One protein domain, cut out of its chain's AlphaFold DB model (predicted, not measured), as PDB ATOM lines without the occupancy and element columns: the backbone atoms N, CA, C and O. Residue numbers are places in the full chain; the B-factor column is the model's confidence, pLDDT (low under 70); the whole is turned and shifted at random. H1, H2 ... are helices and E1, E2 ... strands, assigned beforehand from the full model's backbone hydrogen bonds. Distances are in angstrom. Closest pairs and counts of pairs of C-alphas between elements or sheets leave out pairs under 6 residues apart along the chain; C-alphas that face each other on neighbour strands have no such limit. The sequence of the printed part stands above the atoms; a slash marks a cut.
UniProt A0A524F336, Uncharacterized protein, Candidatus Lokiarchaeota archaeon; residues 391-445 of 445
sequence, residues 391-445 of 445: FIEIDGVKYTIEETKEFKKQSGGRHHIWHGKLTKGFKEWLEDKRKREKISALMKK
ATOM      1  N   PHE A 391     132.824 120.305 130.825       84.50
ATOM      2  CA  PHE A 391     131.370 120.252 130.928       84.50
ATOM      3  C   PHE A 391     130.793 119.190 129.985       84.50
ATOM      4  O   PHE A 391     131.151 119.114 128.810       84.50
ATOM      5  N   ILE A 392     129.857 118.399 130.499       87.75
ATOM      6  CA  ILE A 392     129.047 117.442 129.745       87.75
ATOM      7  C   ILE A 392     127.648 118.042 129.593       87.75
ATOM      8  O   ILE A 392     127.076 118.518 130.571       87.75
ATOM      9  N   GLU A 393     127.085 118.022 128.385       89.88
ATOM     10  CA  GLU A 393     125.740 118.537 128.106       89.88
ATOM     11  C   GLU A 393     124.814 117.412 127.630       89.88
ATOM     12  O   GLU A 393     125.072 116.768 126.613       89.88
ATOM     13  N   ILE A 394     123.732 117.164 128.374       87.69
ATOM     14  CA  ILE A 394     122.671 116.207 128.019       87.69
ATOM     15  C   ILE A 394     121.325 116.877 128.299       87.69
ATOM     16  O   ILE A 394     121.155 117.506 129.340       87.69
ATOM     17  N   ASP A 395     120.359 116.757 127.383       84.88
ATOM     18  CA  ASP A 395     119.037 117.404 127.480       84.88
ATOM     19  C   ASP A 395     119.099 118.930 127.747       84.88
ATOM     20  O   ASP A 395     118.248 119.468 128.457       84.88
ATOM     21  N   GLY A 396     120.123 119.627 127.236       89.12
ATOM     22  CA  GLY A 396     120.330 121.068 127.460       89.12
ATOM     23  C   GLY A 396     120.798 121.441 128.875       89.12
ATOM     24  O   GLY A 396     120.825 122.618 129.233       89.12
ATOM     25  N   VAL A 397     121.162 120.455 129.702       89.88
ATOM     26  CA  VAL A 397     121.711 120.667 131.045       89.88
ATOM     27  C   VAL A 397     123.207 120.372 131.017       89.88
ATOM     28  O   VAL A 397     123.617 119.235 130.787       89.88
ATOM     29  N   LYS A 398     124.022 121.401 131.275       94.25
ATOM     30  CA  LYS A 398     125.476 121.278 131.463       94.25
ATOM     31  C   LYS A 398     125.787 120.836 132.887       94.25
ATOM     32  O   LYS A 398     125.184 121.394 133.800       94.25
ATOM     33  N   TYR A 399     126.708 119.902 133.082       92.94
ATOM     34  CA  TYR A 399     127.199 119.482 134.401       92.94
ATOM     35  C   TYR A 399     128.645 118.961 134.324       92.94
ATOM     36  O   TYR A 399     129.118 118.625 133.236       92.94
ATOM     37  N   THR A 400     129.354 118.899 135.452       95.12
ATOM     38  CA  THR A 400     130.737 118.389 135.540       95.12
ATOM     39  C   THR A 400     130.801 116.956 136.072       95.12
ATOM     40  O   THR A 400     129.841 116.420 136.639       95.12
ATOM     41  N   ILE A 401     131.950 116.294 135.901       90.31
ATOM     42  CA  ILE A 401     132.166 114.935 136.422       90.31
ATOM     43  C   ILE A 401     132.125 114.943 137.958       90.31
ATOM     44  O   ILE A 401     131.593 114.013 138.568       90.31
ATOM     45  N   GLU A 402     132.618 116.002 138.597       92.38
ATOM     46  CA  GLU A 402     132.577 116.191 140.048       92.38
ATOM     47  C   GLU A 402     131.132 116.232 140.566       92.38
ATOM     48  O   GLU A 402     130.810 115.543 141.536       92.38
ATOM     49  N   GLU A 403     130.232 116.940 139.872       93.56
ATOM     50  CA  GLU A 403     128.805 117.000 140.218       93.56
ATOM     51  C   GLU A 403     128.141 115.613 140.165       93.56
ATOM     52  O   GLU A 403     127.326 115.277 141.028       93.56
ATOM     53  N   THR A 404     128.529 114.755 139.211       91.75
ATOM     54  CA  THR A 404     128.008 113.375 139.159       91.75
ATOM     55  C   THR A 404     128.478 112.522 140.338       91.75
ATOM     56  O   THR A 404     127.698 111.731 140.882       91.75
ATOM     57  N   LYS A 405     129.742 112.684 140.761       92.44
ATOM     58  CA  LYS A 405     130.315 111.969 141.911       92.44
ATOM     59  C   LYS A 405     129.635 112.408 143.208       92.44
ATOM     60  O   LYS A 405     129.278 111.561 144.030       92.44
ATOM     61  N   GLU A 406     129.410 113.707 143.369       94.19
ATOM     62  CA  GLU A 406     128.767 114.275 144.552       94.19
ATOM     63  C   GLU A 406     127.303 113.835 144.682       94.19
ATOM     64  O   GLU A 406     126.890 113.371 145.750       94.19
ATOM     65  N   PHE A 407     126.540 113.858 143.584       95.12
ATOM     66  CA  PHE A 407     125.172 113.344 143.581       95.12
ATOM     67  C   PHE A 407     125.112 111.860 143.947       95.12
ATOM     68  O   PHE A 407     124.261 111.448 144.737       95.12
ATOM     69  N   LYS A 408     126.025 111.036 143.414       92.44
ATOM     70  CA  LYS A 408     126.069 109.599 143.726       92.44
ATOM     71  C   LYS A 408     126.342 109.352 145.214       92.44
ATOM     72  O   LYS A 408     125.742 108.445 145.792       92.44
ATOM     73  N   LYS A 409     127.191 110.181 145.835       93.44
ATOM     74  CA  LYS A 409     127.494 110.131 147.273       93.44
ATOM     75  C   LYS A 409     126.283 110.521 148.129       93.44
ATOM     76  O   LYS A 409     125.993 109.827 149.096       93.44
ATOM     77  N   GLN A 410     125.552 111.578 147.763       91.06
ATOM     78  CA  GLN A 410     124.386 112.044 148.532       91.06
ATOM     79  C   GLN A 410     123.130 111.184 148.337       91.06
ATOM     80  O   GLN A 410     122.354 110.997 149.269       91.06
ATOM     81  N   SER A 411     122.910 110.649 147.137       86.44
ATOM     82  CA  SER A 411     121.679 109.924 146.788       86.44
ATOM     83  C   SER A 411     121.679 108.441 147.181       86.44
ATOM     84  O   SER A 411     120.711 107.737 146.882       86.44
ATOM     85  N   GLY A 412     122.746 107.952 147.824       84.06
ATOM     86  CA  GLY A 412     122.899 106.539 148.180       84.06
ATOM     87  C   GLY A 412     123.128 105.634 146.965       84.06
ATOM     88  O   GLY A 412     122.637 104.511 146.934       84.06
ATOM     89  N   GLY A 413     123.833 106.127 145.937       82.94
ATOM     90  CA  GLY A 413     124.186 105.339 144.752       82.94
ATOM     91  C   GLY A 413     123.185 105.377 143.592       82.94
ATOM     92  O   GLY A 413     123.365 104.624 142.635       82.94
ATOM     93  N   ARG A 414     122.166 106.249 143.616       86.00
ATOM     94  CA  ARG A 414     121.240 106.396 142.476       86.00
ATOM     95  C   ARG A 414     121.977 106.897 141.232       86.00
ATOM     96  O   ARG A 414     122.891 107.719 141.308       86.00
ATOM     97  N   HIS A 415     121.559 106.413 140.065       87.19
ATOM     98  CA  HIS A 415     122.147 106.813 138.788       87.19
ATOM     99  C   HIS A 415     121.677 108.213 138.354       87.19
ATOM    100  O   HIS A 415     120.499 108.558 138.460       87.19
ATOM    101  N   HIS A 416     122.611 109.017 137.837       85.81
ATOM    102  CA  HIS A 416     122.345 110.352 137.285       85.81
ATOM    103  C   HIS A 416     121.802 110.295 135.844       85.81
ATOM    104  O   HIS A 416     121.108 111.213 135.412       85.81
ATOM    105  N   ILE A 417     122.045 109.190 135.126       86.81
ATOM    106  CA  ILE A 417     121.523 108.912 133.778       86.81
ATOM    107  C   ILE A 417     120.741 107.595 133.797       86.81
ATOM    108  O   ILE A 417     121.223 106.591 134.320       86.81
ATOM    109  N   TRP A 418     119.556 107.586 133.185       82.88
ATOM    110  CA  TRP A 418     118.763 106.384 132.928       82.88
ATOM    111  C   TRP A 418     118.269 106.400 131.478       82.88
ATOM    112  O   TRP A 418     117.709 107.393 131.020       82.88
ATOM    113  N   HIS A 419     118.542 105.328 130.726       82.75
ATOM    114  CA  HIS A 419     118.263 105.230 129.283       82.75
ATOM    115  C   HIS A 419     118.760 106.433 128.451       82.75
ATOM    116  O   HIS A 419     118.067 106.916 127.559       82.75
ATOM    117  N   GLY A 420     119.962 106.938 128.757       85.75
ATOM    118  CA  GLY A 420     120.578 108.053 128.024       85.75
ATOM    119  C   GLY A 420     119.992 109.437 128.329       85.75
ATOM    120  O   GLY A 420     120.454 110.415 127.754       85.75
ATOM    121  N   LYS A 421     119.021 109.538 129.247       89.19
ATOM    122  CA  LYS A 421     118.451 110.806 129.721       89.19
ATOM    123  C   LYS A 421     118.838 111.065 131.171       89.19
ATOM    124  O   LYS A 421     118.998 110.128 131.956       89.19
ATOM    125  N   LEU A 422     118.965 112.337 131.540       92.56
ATOM    126  CA  LEU A 422     119.226 112.721 132.929       92.56
ATOM    127  C   LEU A 422     118.000 112.409 133.794       92.56
ATOM    128  O   LEU A 422     116.868 112.741 133.428       92.56
ATOM    129  N   THR A 423     118.216 111.783 134.951       93.88
ATOM    130  CA  THR A 423     117.117 111.453 135.864       93.88
ATOM    131  C   THR A 423     116.510 112.723 136.460       93.88
ATOM    132  O   THR A 423     117.210 113.703 136.720       93.88
ATOM    133  N   LYS A 424     115.192 112.719 136.709       94.56
ATOM    134  CA  LYS A 424     114.482 113.878 137.282       94.56
ATOM    135  C   LYS A 424     115.123 114.344 138.595       94.56
ATOM    136  O   LYS A 424     115.369 115.531 138.766       94.56
ATOM    137  N   GLY A 425     115.486 113.393 139.460       94.19
ATOM    138  CA  GLY A 425     116.146 113.686 140.733       94.19
ATOM    139  C   GLY A 425     117.527 114.329 140.580       94.19
ATOM    140  O   GLY A 425     117.895 115.153 141.408       94.19
ATOM    141  N   PHE A 426     118.281 114.013 139.520       96.50
ATOM    142  CA  PHE A 426     119.566 114.669 139.267       96.50
ATOM    143  C   PHE A 426     119.387 116.097 138.734       96.50
ATOM    144  O   PHE A 426     120.110 116.993 139.161       96.50
ATOM    145  N   LYS A 427     118.387 116.336 137.869       95.81
ATOM    146  CA  LYS A 427     118.046 117.691 137.395       95.81
ATOM    147  C   LYS A 427     117.630 118.605 138.555       95.81
ATOM    148  O   LYS A 427     118.177 119.693 138.694       95.81
ATOM    149  N   GLU A 428     116.725 118.134 139.413       96.00
ATOM    150  CA  GLU A 428     116.262 118.877 140.598       96.00
ATOM    151  C   GLU A 428     117.417 119.159 141.578       96.00
ATOM    152  O   GLU A 428     117.539 120.267 142.098       96.00
ATOM    153  N   TRP A 429     118.310 118.185 141.784       96.69
ATOM    154  CA  TRP A 429     119.488 118.350 142.640       96.69
ATOM    155  C   TRP A 429     120.487 119.385 142.097       96.69
ATOM    156  O   TRP A 429     120.970 120.220 142.860       96.69
ATOM    157  N   LEU A 430     120.765 119.377 140.786       96.44
ATOM    158  CA  LEU A 430     121.639 120.367 140.139       96.44
ATOM    159  C   LEU A 430     121.090 121.794 140.278       96.44
ATOM    160  O   LEU A 430     121.848 122.730 140.543       96.44
ATOM    161  N   GLU A 431     119.778 121.977 140.114       95.50
ATOM    162  CA  GLU A 431     119.140 123.282 140.305       95.50
ATOM    163  C   GLU A 431     119.254 123.778 141.750       95.50
ATOM    164  O   GLU A 431     119.555 124.955 141.971       95.50
ATOM    165  N   ASP A 432     119.046 122.895 142.731       95.50
ATOM    166  CA  ASP A 432     119.160 123.249 144.147       95.50
ATOM    167  C   ASP A 432     120.607 123.592 144.530       95.50
ATOM    168  O   ASP A 432     120.855 124.623 145.161       95.50
ATOM    169  N   LYS A 433     121.585 122.801 144.068       95.25
ATOM    170  CA  LYS A 433     123.013 123.069 144.287       95.25
ATOM    171  C   LYS A 433     123.409 124.455 143.767       95.25
ATOM    172  O   LYS A 433     123.966 125.259 144.514       95.25
ATOM    173  N   ARG A 434     123.021 124.791 142.533       95.06
ATOM    174  CA  ARG A 434     123.310 126.104 141.926       95.06
ATOM    175  C   ARG A 434     122.635 127.262 142.650       95.06
ATOM    176  O   ARG A 434     123.204 128.352 142.731       95.06
ATOM    177  N   LYS A 435     121.423 127.062 143.178       94.81
ATOM    178  CA  LYS A 435     120.757 128.068 144.020       94.81
ATOM    179  C   LYS A 435     121.546 128.311 145.307       94.81
ATOM    180  O   LYS A 435     121.778 129.469 145.649       94.81
ATOM    181  N   ARG A 436     122.012 127.251 145.979       92.50
ATOM    182  CA  ARG A 436     122.829 127.363 147.202       92.50
ATOM    183  C   ARG A 436     124.158 128.068 146.946       92.50
ATOM    184  O   ARG A 436     124.527 128.948 147.718       92.50
ATOM    185  N   GLU A 437     124.839 127.746 145.849       93.44
ATOM    186  CA  GLU A 437     126.096 128.402 145.463       93.44
ATOM    187  C   GLU A 437     125.898 129.893 145.174       93.44
ATOM    188  O   GLU A 437     126.660 130.722 145.671       93.44
ATOM    189  N   LYS A 438     124.825 130.264 144.457       93.00
ATOM    190  CA  LYS A 438     124.476 131.676 144.220       93.00
ATOM    191  C   LYS A 438     124.190 132.433 145.516       93.00
ATOM    192  O   LYS A 438     124.657 133.559 145.669       93.00
ATOM    193  N   ILE A 439     123.449 131.832 146.448       90.88
ATOM    194  CA  ILE A 439     123.158 132.440 147.756       90.88
ATOM    195  C   ILE A 439     124.446 132.587 148.580       90.88
ATOM    196  O   ILE A 439     124.686 133.647 149.153       90.88
ATOM    197  N   SER A 440     125.309 131.567 148.597       90.06
ATOM    198  CA  SER A 440     126.595 131.618 149.304       90.06
ATOM    199  C   SER A 440     127.529 132.690 148.733       90.06
ATOM    200  O   SER A 440     128.175 133.405 149.495       90.06
ATOM    201  N   ALA A 441     127.557 132.858 147.408       89.38
ATOM    202  CA  ALA A 441     128.329 133.909 146.752       89.38
ATOM    203  C   ALA A 441     127.800 135.320 147.066       89.38
ATOM    204  O   ALA A 441     128.594 136.249 147.192       89.38
ATOM    205  N   LEU A 442     126.480 135.479 147.220       88.88
ATOM    206  CA  LEU A 442     125.852 136.743 147.621       88.88
ATOM    207  C   LEU A 442     126.116 137.104 149.085       88.88
ATOM    208  O   LEU A 442     126.229 138.282 149.376       88.88
ATOM    209  N   MET A 443     126.237 136.128 149.991       86.94
ATOM    210  CA  MET A 443     126.572 136.394 151.401       86.94
ATOM    211  C   MET A 443     128.062 136.674 151.647       86.94
ATOM    212  O   MET A 443     128.421 137.154 152.718       86.94
ATOM    213  N   LYS A 444     128.939 136.326 150.696       82.62
ATOM    214  CA  LYS A 444     130.386 136.591 150.775       82.62
ATOM    215  C   LYS A 444     130.795 137.944 150.177       82.62
ATOM    216  O   LYS A 444     131.958 138.316 150.314       82.62
ATOM    217  N   LYS A 445     129.879 138.633 149.495       71.75
ATOM    218  CA  LYS A 445     130.035 140.019 149.037       71.75
ATOM    219  C   LYS A 445     129.346 140.948 150.018       71.75
ATOM    220  O   LYS A 445     129.881 142.062 150.196       71.75
TER     221      LYS A 445
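Overview. This is residues 391 to 445 of the 445 residues of an uncharacterized protein of Candidatus Lokiarchaeota archaeon (UniProt A0A524F336). A small head and a long straight helical arm: the head holds the short strand hairpin E1 and E2, the short helix H1, a long loop of residues 411 to 423 and the first part of the long helix H2. The rest of H2 sticks out of it, with residues 434 to 445 standing free. The printed part has 55 residues, with two named strands and then two named helices in the order E1, E2, H1, H2; the two-stranded sheet is antiparallel and the class is mostly helix. The whole is only just loose, close to compact, with a radius of gyration of the C-alphas of 12.2 A, and elongated, spanning 41 by 25 by 17 A.

Arrangement. E1, residues 392 to 394, and E2, residues 397 to 399, form an antiparallel hairpin at 153 degrees; N 392 and O 399 are 2.8 A apart and N 399 and O 392 are 2.9 A apart, within hydrogen-bond range. H1, residues 401 to 410, and H2, residues 424 to 443, only just touch, with 3 pairs of C-alphas within 8 A. H2 does so with residues 426 to 430 alone, and the closest C-alphas, those of Phe 407 and Phe 426, are 7.2 A apart. Their lines are about perpendicular, at 78 degrees. E1 and H2 are apart. In H1 and H2 every O i to N i+4 pair is within hydrogen-bond range.

Along the chain. E1 begins at C-alpha 392 (129.047, 117.442, 129.745). H1 measures 14.7 A from first to last C-alpha. H2 measures 29.2 A, from C-alpha 424 (114.482, 113.878, 137.282) to C-alpha 443 (126.572, 136.394, 151.401).

Size, cuts and confidence. The C-alphas farthest apart, those of His 419 and Lys 445, are 41.7 A apart. The links E1 to E2 and E2 to H1 are tight; H1 to H2 is a long link of 13 residues, in which residues 417 to 418 pair antiparallel with 421 to 422. The printed part has no cut, and no printed residue is under 70 in pLDDT.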